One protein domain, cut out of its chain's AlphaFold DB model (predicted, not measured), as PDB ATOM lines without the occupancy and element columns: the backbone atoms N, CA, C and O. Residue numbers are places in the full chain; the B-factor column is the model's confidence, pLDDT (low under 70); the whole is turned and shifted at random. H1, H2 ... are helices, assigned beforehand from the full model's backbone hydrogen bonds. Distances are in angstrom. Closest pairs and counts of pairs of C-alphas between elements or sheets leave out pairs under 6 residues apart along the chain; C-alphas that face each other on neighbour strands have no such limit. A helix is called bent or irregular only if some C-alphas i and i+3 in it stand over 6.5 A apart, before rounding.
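AT A GLANCE: This is residues 2 to 113 of the 114 residues of the protein "Hypothetical protein" of Rotaria socialis (UniProt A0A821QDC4). What shape does the printed part make? Six helices form a loose cluster in which H1, H2 and H3 run roughly along one another, with H4, H5 and H6 set across them. The far part of H6, residues 82 to 90, sticks out and leads into a long unnamed stretch, an arm ending in small H7, which touches no other helix. What is it made of? The printed part has 112 residues with seven named helices, H1 to H7 in that order, and no named strand: its class is all helix. How compact is it? It is loose, with a radius of gyration of the C-alphas of 17.4 A and spans of 54 by 40 by 26 A.

HOW THE PARTS SIT: What comes first? H1, residues 2 to 18, and H2, residues 23 to 35, form a helical hairpin: they touch, closest at the C-alphas of Ser 12 and Ile 29, 6.0 A apart, at a shallow tilt of 3 degrees, opposite ways. H3, residues 38 to 47, is close to H2 but not clearly touching, the closest C-alphas, of Phe 32 and Trp 44, being 7.6 A apart. What stands across these? H4, residues 49 to 61, touches H3 only at the corner, closest at the C-alphas of Tyr 45 and Tyr 52, 5.4 A apart, about perpendicular at 89 degrees. H5, residues 64 to 69, touches residues 7 to 11 of H1, closest at the C-alphas of Ala 7 and Thr 69, 5.9 A apart, at a steep tilt of 59 degrees. H6, residues 71 to 90, touches H3 with residues 73 to 81 alone, about perpendicular at 87 degrees, and the C-alphas of Ala 41 and Leu 77 are closest, 5.2 A apart. How do the backbones run? Every O i to N i+4 pair is within hydrogen-bond range in H2, H4, H5, H6 and H7, residues 105 to 111; in H1 it is 12 of 13 and in H3 4 of 6. H3 is irregular: C-alphas 39 and 42 are 7.8 A apart. How crossed is the packing? Of 6 pairs of helices that touch, not only at the corner or at their ends, 2 are at a shallow tilt: it is only just mostly crossed.

IN THESE COORDINATES: Where do the longer helices lie? H1 begins at C-alpha 2 (180.849, 252.892, 261.592) and is 25.3 A long. H6 begins at C-alpha 71 (175.959, 263.449, 253.196) and is 28.5 A long; H2 has 18.1 A and H4 17.7 A. Where does H7 end? At C-alpha 111 (167.643, 286.843, 225.942).

THE WHOLE: How large is it? The two C-alphas farthest apart, of Gln 2 and Lys 113, are 56.4 A apart. Is it whole? The printed part has no cut; the link from H6 to H7, residues 91 to 104, is long, and the other links are tight. Where is the model least sure? The pLDDT is under 70 at residues 2 to 4, against a mean of 89.5 for the printed part.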
ATOM      1  N   GLN A   2     181.944 253.884 261.755       45.94
ATOM      2  CA  GLN A   2     180.849 252.892 261.592       45.94
ATOM      3  C   GLN A   2     179.614 253.445 260.843       45.94
ATOM      4  O   GLN A   2     178.960 252.718 260.098       45.94
ATOM      5  N   TYR A   3     179.330 254.746 260.988       58.12
ATOM      6  CA  TYR A   3     178.238 255.430 260.282       58.12
ATOM      7  C   TYR A   3     178.492 255.576 258.773       58.12
ATOM      8  O   TYR A   3     177.573 255.386 257.981       58.12
ATOM      9  N   ASP A   4     179.738 255.853 258.372       64.94
ATOM     10  CA  ASP A   4     180.090 256.078 256.962       64.94
ATOM     11  C   ASP A   4     180.005 254.785 256.134       64.94
ATOM     12  O   ASP A   4     179.573 254.820 254.987       64.94
ATOM     13  N   TYR A   5     180.328 253.625 256.726       74.00
ATOM     14  CA  TYR A   5     180.177 252.327 256.057       74.00
ATOM     15  C   TYR A   5     178.704 251.996 255.782       74.00
ATOM     16  O   TYR A   5     178.349 251.608 254.673       74.00
ATOM     17  N   LYS A   6     177.827 252.208 256.775       82.56
ATOM     18  CA  LYS A   6     176.384 251.993 256.606       82.56
ATOM     19  C   LYS A   6     175.808 252.936 255.547       82.56
ATOM     20  O   LYS A   6     175.075 252.479 254.680       82.56
ATOM     21  N   ALA A   7     176.173 254.219 255.592       82.44
ATOM     22  CA  ALA A   7     175.712 255.211 254.625       82.44
ATOM     23  C   ALA A   7     176.182 254.900 253.194       82.44
ATOM     24  O   ALA A   7     175.395 255.019 252.257       82.44
ATOM     25  N   ARG A   8     177.429 254.437 253.029       86.62
ATOM     26  CA  ARG A   8     177.960 254.011 251.730       86.62
ATOM     27  C   ARG A   8     177.181 252.834 251.155       86.62
ATOM     28  O   ARG A   8     176.777 252.904 250.003       86.62
ATOM     29  N   ASN A   9     176.919 251.801 251.952       89.94
ATOM     30  CA  ASN A   9     176.159 250.643 251.478       89.94
ATOM     31  C   ASN A   9     174.718 251.037 251.127       89.94
ATOM     32  O   ASN A   9     174.204 250.627 250.094       89.94
ATOM     33  N   THR A  10     174.080 251.894 251.934       91.50
ATOM     34  CA  THR A  10     172.750 252.437 251.612       91.50
ATOM     35  C   THR A  10     172.754 253.215 250.295       91.50
ATOM     36  O   THR A  10     171.837 253.047 249.495       91.50
ATOM     37  N   LEU A  11     173.787 254.025 250.039       91.44
ATOM     38  CA  LEU A  11     173.935 254.732 248.767       91.44
ATOM     39  C   LEU A  11     174.108 253.759 247.594       91.44
ATOM     40  O   LEU A  11     173.452 253.932 246.569       91.44
ATOM     41  N   SER A  12     174.954 252.735 247.743       92.38
ATOM     42  CA  SER A  12     175.159 251.713 246.714       92.38
ATOM     43  C   SER A  12     173.856 250.994 246.370       92.38
ATOM     44  O   SER A  12     173.510 250.916 245.196       92.38
ATOM     45  N   GLU A  13     173.088 250.547 247.366       93.62
ATOM     46  CA  GLU A  13     171.800 249.874 247.147       93.62
ATOM     47  C   GLU A  13     170.764 250.784 246.469       93.62
ATOM     48  O   GLU A  13     170.095 250.371 245.519       93.62
ATOM     49  N   LEU A  14     170.680 252.053 246.885       92.00
ATOM     50  CA  LEU A  14     169.807 253.041 246.246       92.00
ATOM     51  C   LEU A  14     170.165 253.226 244.766       92.00
ATOM     52  O   LEU A  14     169.283 253.286 243.907       92.00
ATOM     53  N   CYS A  15     171.460 253.295 244.455       91.06
ATOM     54  CA  CYS A  15     171.943 253.404 243.084       91.06
ATOM     55  C   CYS A  15     171.677 252.121 242.284       91.06
ATOM     56  O   CYS A  15     171.192 252.219 241.159       91.06
ATOM     57  N   ARG A  16     171.884 250.923 242.851       92.69
ATOM     58  CA  ARG A  16     171.565 249.651 242.171       92.69
ATOM     59  C   ARG A  16     170.110 249.608 241.718       92.69
ATOM     60  O   ARG A  16     169.857 249.282 240.567       92.69
ATOM     61  N   GLY A  17     169.174 250.024 242.575       91.25
ATOM     62  CA  GLY A  17     167.748 250.086 242.233       91.25
ATOM     63  C   GLY A  17     167.410 251.045 241.081       91.25
ATOM     64  O   GLY A  17     166.407 250.856 240.401       91.25
ATOM     65  N   ARG A  18     168.244 252.062 240.830       88.56
ATOM     66  CA  ARG A  18     168.054 253.039 239.740       88.56
ATOM     67  C   ARG A  18     168.691 252.633 238.421       88.56
ATOM     68  O   ARG A  18     168.241 253.090 237.375       88.56
ATOM     69  N   TYR A  19     169.739 251.822 238.483       89.69
ATOM     70  CA  TYR A  19     170.551 251.427 237.334       89.69
ATOM     71  C   TYR A  19     170.466 249.916 237.064       89.69
ATOM     72  O   TYR A  19     171.402 249.347 236.517       89.69
ATOM     73  N   LEU A  20     169.350 249.270 237.429       88.69
ATOM     74  CA  LEU A  20     169.149 247.814 237.328       88.69
ATOM     75  C   LEU A  20     169.465 247.239 235.939       88.69
ATOM     76  O   LEU A  20     170.028 246.154 235.850       88.69
ATOM     77  N   ASP A  21     169.149 247.982 234.878       90.88
ATOM     78  CA  ASP A  21     169.338 247.543 233.488       90.88
ATOM     79  C   ASP A  21     170.649 248.053 232.860       90.88
ATOM     80  O   ASP A  21     170.849 247.938 231.650       90.88
ATOM     81  N   ASN A  22     171.543 248.658 233.650       92.19
ATOM     82  CA  ASN A  22     172.812 249.199 233.170       92.19
ATOM     83  C   ASN A  22     173.995 248.483 233.837       92.19
ATOM     84  O   ASN A  22     174.464 248.878 234.904       92.19
ATOM     85  N   GLU A  23     174.494 247.434 233.179       92.94
ATOM     86  CA  GLU A  23     175.618 246.622 233.667       92.94
ATOM     87  C   GLU A  23     176.892 247.441 233.919       92.94
ATOM     88  O   GLU A  23     177.621 247.163 234.875       92.94
ATOM     89  N   GLU A  24     177.159 248.466 233.104       91.81
ATOM     90  CA  GLU A  24     178.324 249.336 233.287       91.81
ATOM     91  C   GLU A  24     178.225 250.099 234.614       91.81
ATOM     92  O   GLU A  24     179.151 250.057 235.423       91.81
ATOM     93  N   GLU A  25     177.075 250.714 234.894       92.56
ATOM     94  CA  GLU A  25     176.843 251.434 236.153       92.56
ATOM     95  C   GLU A  25     176.842 250.492 237.358       92.56
ATOM     96  O   GLU A  25     177.398 250.826 238.403       92.56
ATOM     97  N   LEU A  26     176.276 249.288 237.228       94.44
ATOM     98  CA  LEU A  26     176.312 248.286 238.296       94.44
ATOM     99  C   LEU A  26     177.749 247.878 238.649       94.44
ATOM    100  O   LEU A  26     178.072 247.723 239.831       94.44
ATOM    101  N   ASN A  27     178.626 247.754 237.650       93.88
ATOM    102  CA  ASN A  27     180.047 247.487 237.864       93.88
ATOM    103  C   ASN A  27     180.759 248.663 238.545       93.88
ATOM    104  O   ASN A  27     181.529 248.441 239.481       93.88
ATOM    105  N   LEU A  28     180.459 249.903 238.151       93.31
ATOM    106  CA  LEU A  28     181.005 251.095 238.810       93.31
ATOM    107  C   LEU A  28     180.528 251.216 240.264       93.31
ATOM    108  O   LEU A  28     181.320 251.552 241.144       93.31
ATOM    109  N   ILE A  29     179.269 250.873 240.552       94.25
ATOM    110  CA  ILE A  29     178.727 250.846 241.919       94.25
ATOM    111  C   ILE A  29     179.456 249.800 242.775       94.25
ATOM    112  O   ILE A  29     179.825 250.093 243.915       94.25
ATOM    113  N   ASN A  30     179.713 248.603 242.231       94.00
ATOM    114  CA  ASN A  30     180.509 247.571 242.907       94.00
ATOM    115  C   ASN A  30     181.920 248.074 243.234       94.00
ATOM    116  O   ASN A  30     182.414 247.890 244.348       94.00
ATOM    117  N   GLU A  31     182.568 248.715 242.261       94.19
ATOM    118  CA  GLU A  31     183.915 249.245 242.425       94.19
ATOM    119  C   GLU A  31     183.952 250.360 243.477       94.19
ATOM    120  O   GLU A  31     184.830 250.363 244.343       94.19
ATOM    121  N   PHE A  32     182.974 251.266 243.453       93.88
ATOM    122  CA  PHE A  32     182.818 252.327 244.442       93.88
ATOM    123  C   PHE A  32     182.668 251.757 245.854       93.88
ATOM    124  O   PHE A  32     183.376 252.169 246.774       93.88
ATOM    125  N   GLU A  33     181.790 250.776 246.041       92.06
ATOM    126  CA  GLU A  33     181.535 250.179 247.352       92.06
ATOM    127  C   GLU A  33     182.804 249.574 247.978       92.06
ATOM    128  O   GLU A  33     183.041 249.720 249.183       92.06
ATOM    129  N   GLN A  34     183.655 248.955 247.156       91.75
ATOM    130  CA  GLN A  34     184.888 248.298 247.593       91.75
ATOM    131  C   GLN A  34     186.063 249.271 247.757       91.75
ATOM    132  O   GLN A  34     186.827 249.163 248.719       91.75
ATOM    133  N   ASN A  35     186.206 250.230 246.839       92.88
ATOM    134  CA  ASN A  35     187.431 251.018 246.688       92.88
ATOM    135  C   ASN A  35     187.302 252.476 247.141       92.88
ATOM    136  O   ASN A  35     188.315 253.178 247.214       92.88
ATOM    137  N   TYR A  36     186.093 252.949 247.471       93.50
ATOM    138  CA  TYR A  36     185.889 254.335 247.883       93.50
ATOM    139  C   TYR A  36     186.687 254.699 249.140       93.50
ATOM    140  O   TYR A  36     186.577 254.058 250.191       93.50
ATOM    141  N   LYS A  37     187.427 255.806 249.036       92.94
ATOM    142  CA  LYS A  37     188.099 256.499 250.142       92.94
ATOM    143  C   LYS A  37     187.728 257.977 250.117       92.94
ATOM    144  O   LYS A  37     187.600 258.549 249.033       92.94
ATOM    145  N   SER A  38     187.651 258.623 251.277       92.69
ATOM    146  CA  SER A  38     187.276 260.043 251.369       92.69
ATOM    147  C   SER A  38     188.198 260.958 250.559       92.69
ATOM    148  O   SER A  38     187.734 261.911 249.947       92.69
ATOM    149  N   GLN A  39     189.487 260.620 250.433       92.88
ATOM    150  CA  GLN A  39     190.460 261.361 249.615       92.88
ATOM    151  C   GLN A  39     190.295 261.147 248.100       92.88
ATOM    152  O   GLN A  39     190.969 261.804 247.315       92.88
ATOM    153  N   SER A  40     189.410 260.242 247.678       93.62
ATOM    154  CA  SER A  40     189.112 259.953 246.269       93.62
ATOM    155  C   SER A  40     187.753 260.492 245.804       93.62
ATOM    156  O   SER A  40     187.403 260.316 244.645       93.62
ATOM    157  N   ALA A  41     186.992 261.183 246.659       94.81
ATOM    158  CA  ALA A  41     185.670 261.727 246.327       94.81
ATOM    159  C   ALA A  41     185.608 262.558 245.027       94.81
ATOM    160  O   ALA A  41     184.696 262.340 244.236       94.81
ATOM    161  N   VAL A  42     186.584 263.436 244.738       95.31
ATOM    162  CA  VAL A  42     186.618 264.168 243.451       95.31
ATOM    163  C   VAL A  42     186.780 263.219 242.265       95.31
ATOM    164  O   VAL A  42     186.074 263.380 241.277       95.31
ATOM    165  N   TYR A  43     187.650 262.210 242.372       94.94
ATOM    166  CA  TYR A  43     187.832 261.205 241.322       94.94
ATOM    167  C   TYR A  43     186.517 260.482 241.017       94.94
ATOM    168  O   TYR A  43     186.095 260.475 239.865       94.94
ATOM    169  N   TRP A  44     185.834 259.979 242.049       94.62
ATOM    170  CA  TRP A  44     184.537 259.305 241.909       94.62
ATOM    171  C   TRP A  44     183.437 260.238 241.381       94.62
ATOM    172  O   TRP A  44     182.575 259.828 240.614       94.62
ATOM    173  N   TYR A  45     183.472 261.522 241.739       94.50
ATOM    174  CA  TYR A  45     182.517 262.504 241.227       94.50
ATOM    175  C   TYR A  45     182.714 262.823 239.742       94.50
ATOM    176  O   TYR A  45     181.744 263.101 239.042       94.50
ATOM    177  N   THR A  46     183.958 262.826 239.258       92.25
ATOM    178  CA  THR A  46     184.262 263.167 237.860       92.25
ATOM    179  C   THR A  46     184.293 261.963 236.933       92.25
ATOM    180  O   THR A  46     184.081 262.126 235.735       92.25
ATOM    181  N   ARG A  47     184.604 260.777 237.461       87.50
ATOM    182  CA  ARG A  47     184.698 259.537 236.690       87.50
ATOM    183  C   ARG A  47     183.328 258.916 236.458       87.50
ATOM    184  O   ARG A  47     183.059 258.464 235.351       87.50
ATOM    185  N   ASP A  48     182.499 258.875 237.497       76.62
ATOM    186  CA  ASP A  48     181.351 257.979 237.523       76.62
ATOM    187  C   ASP A  48     180.046 258.732 237.311       76.62
ATOM    188  O   ASP A  48     179.671 259.644 238.061       76.62
ATOM    189  N   TYR A  49     179.323 258.318 236.275       83.69
ATOM    190  CA  TYR A  49     178.086 258.968 235.885       83.69
ATOM    191  C   TYR A  49     177.001 258.784 236.948       83.69
ATOM    192  O   TYR A  49     176.306 259.762 237.247       83.69
ATOM    193  N   PHE A  50     176.896 257.617 237.605       91.44
ATOM    194  CA  PHE A  50     175.875 257.427 238.639       91.44
ATOM    195  C   PHE A  50     175.993 258.400 239.817       91.44
ATOM    196  O   PHE A  50     174.964 258.933 240.236       91.44
ATOM    197  N   LEU A  51     177.192 258.668 240.354       93.00
ATOM    198  CA  LEU A  51     177.364 259.568 241.505       93.00
ATOM    199  C   LEU A  51     177.080 261.007 241.114       93.00
ATOM    200  O   LEU A  51     176.280 261.678 241.772       93.00
ATOM    201  N   TYR A  52     177.692 261.459 240.017       93.75
ATOM    202  CA  TYR A  52     177.461 262.792 239.482       93.75
ATOM    203  C   TYR A  52     175.969 263.026 239.232       93.75
ATOM    204  O   TYR A  52     175.396 264.008 239.713       93.75
ATOM    205  N   LYS A  53     175.314 262.112 238.511       91.94
ATOM    206  CA  LYS A  53     173.903 262.234 238.146       91.94
ATOM    207  C   LYS A  53     172.993 262.157 239.362       91.94
ATOM    208  O   LYS A  53     172.111 263.001 239.494       91.94
ATOM    209  N   THR A  54     173.215 261.196 240.256       92.75
ATOM    210  CA  THR A  54     172.390 261.013 241.459       92.75
ATOM    211  C   THR A  54     172.450 262.246 242.351       92.75
ATOM    212  O   THR A  54     171.399 262.756 242.739       92.75
ATOM    213  N   MET A  55     173.648 262.791 242.584       94.50
ATOM    214  CA  MET A  55     173.821 264.004 243.381       94.50
ATOM    215  C   MET A  55     173.148 265.213 242.731       94.50
ATOM    216  O   MET A  55     172.393 265.932 243.379       94.50
ATOM    217  N   ASN A  56     173.395 265.439 241.436       93.12
ATOM    218  CA  ASN A  56     172.850 266.602 240.738       93.12
ATOM    219  C   ASN A  56     171.326 266.539 240.589       93.12
ATOM    220  O   ASN A  56     170.678 267.581 240.639       93.12
ATOM    221  N   ILE A  57     170.741 265.351 240.409       93.25
ATOM    222  CA  ILE A  57     169.284 265.185 240.425       93.25
ATOM    223  C   ILE A  57     168.751 265.505 241.818       93.25
ATOM    224  O   ILE A  57     167.894 266.373 241.924       93.25
ATOM    225  N   ALA A  58     169.303 264.892 242.868       94.56
ATOM    226  CA  ALA A  58     168.828 265.092 244.235       94.56
ATOM    227  C   ALA A  58     168.872 266.566 244.663       94.56
ATOM    228  O   ALA A  58     167.915 267.071 245.239       94.56
ATOM    229  N   LEU A  59     169.945 267.285 244.315       94.94
ATOM    230  CA  LEU A  59     170.065 268.718 244.588       94.94
ATOM    231  C   LEU A  59     169.047 269.556 243.799       94.94
ATOM    232  O   LEU A  59     168.493 270.507 244.346       94.94
ATOM    233  N   ARG A  60     168.777 269.215 242.529       94.56
ATOM    234  CA  ARG A  60     167.793 269.929 241.692       94.56
ATOM    235  C   ARG A  60     166.358 269.692 242.147       94.56
ATOM    236  O   ARG A  60     165.556 270.615 242.093       94.56
ATOM    237  N   THR A  61     166.041 268.471 242.567       96.06
ATOM    238  CA  THR A  61     164.696 268.087 243.017       96.06
ATOM    239  C   THR A  61     164.493 268.274 244.517       96.06
ATOM    240  O   THR A  61     163.402 268.006 245.004       96.06
ATOM    241  N   GLN A  62     165.526 268.720 245.244       94.38
ATOM    242  CA  GLN A  62     165.533 268.840 246.705       94.38
ATOM    243  C   GLN A  62     165.139 267.533 247.412       94.38
ATOM    244  O   GLN A  62     164.439 267.537 248.424       94.38
ATOM    245  N   ASP A  63     165.591 266.401 246.873       94.69
ATOM    246  CA  ASP A  63     165.332 265.091 247.459       94.69
ATOM    247  C   ASP A  63     166.187 264.908 248.720       94.69
ATOM    248  O   ASP A  63     167.360 264.522 248.670       94.69
ATOM    249  N   MET A  64     165.596 265.253 249.866       92.88
ATOM    250  CA  MET A  64     166.281 265.263 251.155       92.88
ATOM    251  C   MET A  64     166.732 263.874 251.596       92.88
ATOM    252  O   MET A  64     167.747 263.773 252.283       92.88
ATOM    253  N   GLU A  65     166.025 262.814 251.205       90.75
ATOM    254  CA  GLU A  65     166.419 261.449 251.547       90.75
ATOM    255  C   GLU A  65     167.771 261.130 250.905       90.75
ATOM    256  O   GLU A  65     168.730 260.798 251.605       90.75
ATOM    257  N   ILE A  66     167.897 261.368 249.596       91.19
ATOM    258  CA  ILE A  66     169.150 261.126 248.872       91.19
ATOM    259  C   ILE A  66     170.250 262.072 249.339       91.19
ATOM    260  O   ILE A  66     171.381 261.630 249.529       91.19
ATOM    261  N   ILE A  67     169.949 263.359 249.539       93.75
ATOM    262  CA  ILE A  67     170.944 264.336 250.009       93.75
ATOM    263  C   ILE A  67     171.533 263.880 251.349       93.75
ATOM    264  O   ILE A  67     172.752 263.906 251.524       93.75
ATOM    265  N   MET A  68     170.692 263.410 252.274       91.62
ATOM    266  CA  MET A  68     171.143 262.911 253.574       91.62
ATOM    267  C   MET A  68     171.931 261.602 253.444       91.62
ATOM    268  O   MET A  68     172.976 261.465 254.081       91.62
ATOM    269  N   THR A  69     171.508 260.667 252.583       92.06
ATOM    270  CA  THR A  69     172.272 259.441 252.283       92.06
ATOM    271  C   THR A  69     173.648 259.757 251.690       92.06
ATOM    272  O   THR A  69     174.645 259.143 252.068       92.06
ATOM    273  N   MET A  70     173.730 260.758 250.811       93.06
ATOM    274  CA  MET A  70     174.971 261.231 250.195       93.06
ATOM    275  C   MET A  70     175.791 262.155 251.103       93.06
ATOM    276  O   MET A  70     176.869 262.589 250.700       93.06
ATOM    277  N   GLY A  71     175.337 262.451 252.324       93.50
ATOM    278  CA  GLY A  71     175.959 263.449 253.196       93.50
ATOM    279  C   GLY A  71     177.444 263.196 253.475       93.50
ATOM    280  O   GLY A  71     178.232 264.142 253.502       93.50
ATOM    281  N   PHE A  72     177.855 261.928 253.610       93.38
ATOM    282  CA  PHE A  72     179.273 261.578 253.762       93.38
ATOM    283  C   PHE A  72     180.082 261.938 252.507       93.38
ATOM    284  O   PHE A  72     181.139 262.551 252.610       93.38
ATOM    285  N   PHE A  73     179.555 261.617 251.322       94.44
ATOM    286  CA  PHE A  73     180.210 261.858 250.040       94.44
ATOM    287  C   PHE A  73     180.283 263.354 249.719       94.44
ATOM    288  O   PHE A  73     181.322 263.836 249.279       94.44
ATOM    289  N   ILE A  74     179.213 264.108 250.000       95.00
ATOM    290  CA  ILE A  74     179.162 265.567 249.824       95.00
ATOM    291  C   ILE A  74     180.194 266.257 250.722       95.00
ATOM    292  O   ILE A  74     180.896 267.159 250.264       95.00
ATOM    293  N   ARG A  75     180.314 265.824 251.984       95.56
ATOM    294  CA  ARG A  75     181.342 266.324 252.906       95.56
ATOM    295  C   ARG A  75     182.743 266.056 252.357       95.56
ATOM    296  O   ARG A  75     183.525 266.995 252.241       95.56
ATOM    297  N   ASP A  76     183.032 264.815 251.973       95.69
ATOM    298  CA  ASP A  76     184.350 264.422 251.461       95.69
ATOM    299  C   ASP A  76     184.710 265.184 250.161       95.69
ATOM    300  O   ASP A  76     185.851 265.614 249.970       95.69
ATOM    301  N   LEU A  77     183.725 265.414 249.282       95.69
ATOM    302  CA  LEU A  77     183.857 266.260 248.088       95.69
ATOM    303  C   LEU A  77     184.195 267.707 248.444       95.69
ATOM    304  O   LEU A  77     185.120 268.292 247.878       95.69
ATOM    305  N   HIS A  78     183.443 268.287 249.380       96.06
ATOM    306  CA  HIS A  78     183.640 269.665 249.809       96.06
ATOM    307  C   HIS A  78     185.034 269.868 250.411       96.06
ATOM    308  O   HIS A  78     185.725 270.814 250.039       96.06
ATOM    309  N   GLU A  79     185.480 268.958 251.279       95.75
ATOM    310  CA  GLU A  79     186.815 269.005 251.881       95.75
ATOM    311  C   GLU A  79     187.921 269.017 250.815       95.75
ATOM    312  O   GLU A  79     188.848 269.830 250.883       95.75
ATOM    313  N   GLN A  80     187.802 268.184 249.779       95.06
ATOM    314  CA  GLN A  80     188.756 268.195 248.668       95.06
ATOM    315  C   GLN A  80     188.699 269.486 247.851       95.06
ATOM    316  O   GLN A  80     189.751 270.038 247.521       95.06
ATOM    317  N   PHE A  81     187.504 270.003 247.555       93.75
ATOM    318  CA  PHE A  81     187.363 271.274 246.846       93.75
ATOM    319  C   PHE A  81     187.953 272.440 247.628       93.75
ATOM    320  O   PHE A  81     188.624 273.269 247.025       93.75
ATOM    321  N   VAL A  82     187.797 272.487 248.952       94.88
ATOM    322  CA  VAL A  82     188.429 273.517 249.791       94.88
ATOM    323  C   VAL A  82     189.952 273.469 249.655       94.88
ATOM    324  O   VAL A  82     190.586 274.509 249.467       94.88
ATOM    325  N   VAL A  83     190.551 272.274 249.694       92.38
ATOM    326  CA  VAL A  83     192.003 272.103 249.523       92.38
ATOM    327  C   VAL A  83     192.459 272.522 248.122       92.38
ATOM    328  O   VAL A  83     193.467 273.217 247.987       92.38
ATOM    329  N   MET A  84     191.738 272.117 247.074       91.19
ATOM    330  CA  MET A  84     192.065 272.471 245.688       91.19
ATOM    331  C   MET A  84     191.894 273.971 245.426       91.19
ATOM    332  O   MET A  84     192.763 274.594 244.820       91.19
ATOM    333  N   HIS A  85     190.815 274.562 245.937       89.56
ATOM    334  CA  HIS A  85     190.516 275.979 245.788       89.56
ATOM    335  C   HIS A  85     191.565 276.849 246.481       89.56
ATOM    336  O   HIS A  85     192.055 277.791 245.867       89.56
ATOM    337  N   LYS A  86     191.996 276.490 247.701       90.62
ATOM    338  CA  LYS A  86     193.112 277.173 248.378       90.62
ATOM    339  C   LYS A  86     194.355 277.233 247.494       90.62
ATOM    340  O   LYS A  86     194.884 278.311 247.262       90.62
ATOM    341  N   LYS A  87     194.752 276.100 246.902       88.50
ATOM    342  CA  LYS A  87     195.906 276.042 245.988       88.50
ATOM    343  C   LYS A  87     195.738 276.930 244.753       88.50
ATOM    344  O   LYS A  87     196.729 277.443 244.247       88.50
ATOM    345  N   GLN A  88     194.519 277.081 244.242       86.75
ATOM    346  CA  GLN A  88     194.239 277.933 243.086       86.75
ATOM    347  C   GLN A  88     194.284 279.424 243.451       86.75
ATOM    348  O   GLN A  88     194.868 280.212 242.708       86.75
ATOM    349  N   VAL A  89     193.709 279.798 244.599       85.31
ATOM    350  CA  VAL A  89     193.707 281.179 245.109       85.31
ATOM    351  C   VAL A  89     195.115 281.630 245.486       85.31
ATOM    352  O   VAL A  89     195.514 282.727 245.106       85.31
ATOM    353  N   ASP A  90     195.897 280.771 246.143       86.50
ATOM    354  CA  ASP A  90     197.292 281.060 246.507       86.50
ATOM    355  C   ASP A  90     198.168 281.327 245.269       86.50
ATOM    356  O   ASP A  90     199.164 282.042 245.344       86.50
ATOM    357  N   GLN A  91     197.786 280.788 244.105       84.75
ATOM    358  CA  GLN A  91     198.459 281.040 242.828       84.75
ATOM    359  C   GLN A  91     197.998 282.333 242.131       84.75
ATOM    360  O   GLN A  91     198.500 282.619 241.046       84.75
ATOM    361  N   GLN A  92     197.052 283.088 242.710       78.06
ATOM    362  CA  GLN A  92     196.456 284.312 242.145       78.06
ATOM    363  C   GLN A  92     195.999 284.158 240.684       78.06
ATOM    364  O   GLN A  92     196.070 285.090 239.885       78.06
ATOM    365  N   LYS A  93     195.535 282.961 240.310       76.88
ATOM    366  CA  LYS A  93     195.077 282.691 238.947       76.88
ATOM    367  C   LYS A  93     193.605 283.038 238.819       76.88
ATOM    368  O   LYS A  93     192.746 282.274 239.262       76.88
ATOM    369  N   GLU A  94     193.321 284.154 238.162       81.56
ATOM    370  CA  GLU A  94     192.011 284.358 237.551       81.56
ATOM    371  C   GLU A  94     191.797 283.287 236.479       81.56
ATOM    372  O   GLU A  94     192.690 282.990 235.680       81.56
ATOM    373  N   VAL A  95     190.620 282.663 236.487       84.44
ATOM    374  CA  VAL A  95     190.269 281.627 235.516       84.44
ATOM    375  C   VAL A  95     188.969 282.022 234.844       84.44
ATOM    376  O   VAL A  95     187.922 282.100 235.484       84.44
ATOM    377  N   LEU A  96     189.045 282.247 233.536       89.50
ATOM    378  CA  LEU A  96     187.870 282.353 232.690       89.50
ATOM    379  C   LEU A  96     187.365 280.939 232.386       89.50
ATOM    380  O   LEU A  96     188.096 280.123 231.824       89.50
ATOM    381  N   ILE A  97     186.120 280.655 232.762       89.31
ATOM    382  CA  ILE A  97     185.460 279.372 232.503       89.31
ATOM    383  C   ILE A  97     184.214 279.576 231.646       89.31
ATOM    384  O   ILE A  97     183.535 280.596 231.742       89.31
ATOM    385  N   PHE A  98     183.896 278.568 230.838       92.12
ATOM    386  CA  PHE A  98     182.691 278.530 230.018       92.12
ATOM    387  C   PHE A  98     181.875 277.292 230.376       92.12
ATOM    388  O   PHE A  98     182.432 276.224 230.636       92.12
ATOM    389  N   ARG A  99     180.548 277.427 230.373       88.38
ATOM    390  CA  ARG A  99     179.614 276.320 230.577       88.38
ATOM    391  C   ARG A  99     178.511 276.404 229.531       88.38
ATOM    392  O   ARG A  99     177.839 277.426 229.436       88.38
ATOM    393  N   GLY A 100     178.322 275.323 228.779       87.38
ATOM    394  CA  GLY A 100     177.161 275.177 227.905       87.38
ATOM    395  C   GLY A 100     175.883 275.080 228.736       87.38
ATOM    396  O   GLY A 100     175.839 274.341 229.723       87.38
ATOM    397  N   GLN A 101     174.868 275.843 228.350       82.62
ATOM    398  CA  GLN A 101     173.549 275.829 228.964       82.62
ATOM    399  C   GLN A 101     172.532 275.535 227.866       82.62
ATOM    400  O   GLN A 101     172.456 276.281 226.890       82.62
ATOM    401  N   ASP A 102     171.758 274.467 228.038       82.19
ATOM    402  CA  ASP A 102     170.594 274.230 227.193       82.19
ATOM    403  C   ASP A 102     169.507 275.237 227.574       82.19
ATOM    404  O   ASP A 102     169.233 275.458 228.760       82.19
ATOM    405  N   VAL A 103     168.934 275.878 226.559       84.00
ATOM    406  CA  VAL A 103     167.928 276.934 226.688       84.00
ATOM    407  C   VAL A 103     166.833 276.654 225.668       84.00
ATOM    408  O   VAL A 103     167.123 276.300 224.521       84.00
ATOM    409  N   LEU A 104     165.570 276.794 226.070       88.19
ATOM    410  CA  LEU A 104     164.458 276.651 225.134       88.19
ATOM    411  C   LEU A 104     164.471 277.814 224.128       88.19
ATOM    412  O   LEU A 104     164.841 278.935 224.463       88.19
ATOM    413  N   LEU A 105     164.039 277.581 222.883       85.62
ATOM    414  CA  LEU A 105     164.069 278.618 221.834       85.62
ATOM    415  C   LEU A 105     163.340 279.910 222.246       85.62
ATOM    416  O   LEU A 105     163.818 281.004 221.972       85.62
ATOM    417  N   ASN A 106     162.223 279.788 222.965       87.69
ATOM    418  CA  ASN A 106     161.469 280.929 223.488       87.69
ATOM    419  C   ASN A 106     162.242 281.725 224.558       87.69
ATOM    420  O   ASN A 106     162.170 282.950 224.586       87.69
ATOM    421  N   GLU A 107     162.985 281.050 225.434       85.69
ATOM    422  CA  GLU A 107     163.861 281.685 226.422       85.69
ATOM    423  C   GLU A 107     165.047 282.366 225.733       85.69
ATOM    424  O   GLU A 107     165.399 283.495 226.073       85.69
ATOM    425  N   PHE A 108     165.614 281.728 224.708       85.88
ATOM    426  CA  PHE A 108     166.696 282.293 223.909       85.88
ATOM    427  C   PHE A 108     166.265 283.567 223.165       85.88
ATOM    428  O   PHE A 108     166.992 284.563 223.167       85.88
ATOM    429  N   ASP A 109     165.060 283.576 222.597       89.00
ATOM    430  CA  ASP A 109     164.487 284.757 221.948       89.00
ATOM    431  C   ASP A 109     164.229 285.907 222.931       89.00
ATOM    432  O   ASP A 109     164.313 287.073 222.542       89.00
ATOM    433  N   ASN A 110     163.947 285.611 224.204       85.31
ATOM    434  CA  ASN A 110     163.848 286.636 225.245       85.31
ATOM    435  C   ASN A 110     165.223 287.221 225.592       85.31
ATOM    436  O   ASN A 110     165.338 288.436 225.729       85.31
ATOM    437  N   ILE A 111     166.268 286.389 225.674       85.38
ATOM    438  CA  ILE A 111     167.643 286.843 225.942       85.38
ATOM    439  C   ILE A 111     168.169 287.714 224.792       85.38
ATOM    440  O   ILE A 111     168.833 288.711 225.040       85.38
ATOM    441  N   ARG A 112     167.841 287.386 223.535       80.56
ATOM    442  CA  ARG A 112     168.240 288.172 222.349       80.56
ATOM    443  C   ARG A 112     167.627 289.571 222.260       80.56
ATOM    444  O   ARG A 112     168.106 290.375 221.466       80.56
ATOM    445  N   LYS A 113     166.534 289.833 222.979       77.81
ATOM    446  CA  LYS A 113     165.833 291.130 222.972       77.81
ATOM    447  C   LYS A 113     166.374 292.114 224.017       77.81
ATOM    448  O   LYS A 113     165.872 293.236 224.069       77.81
TER     449      LYS A 113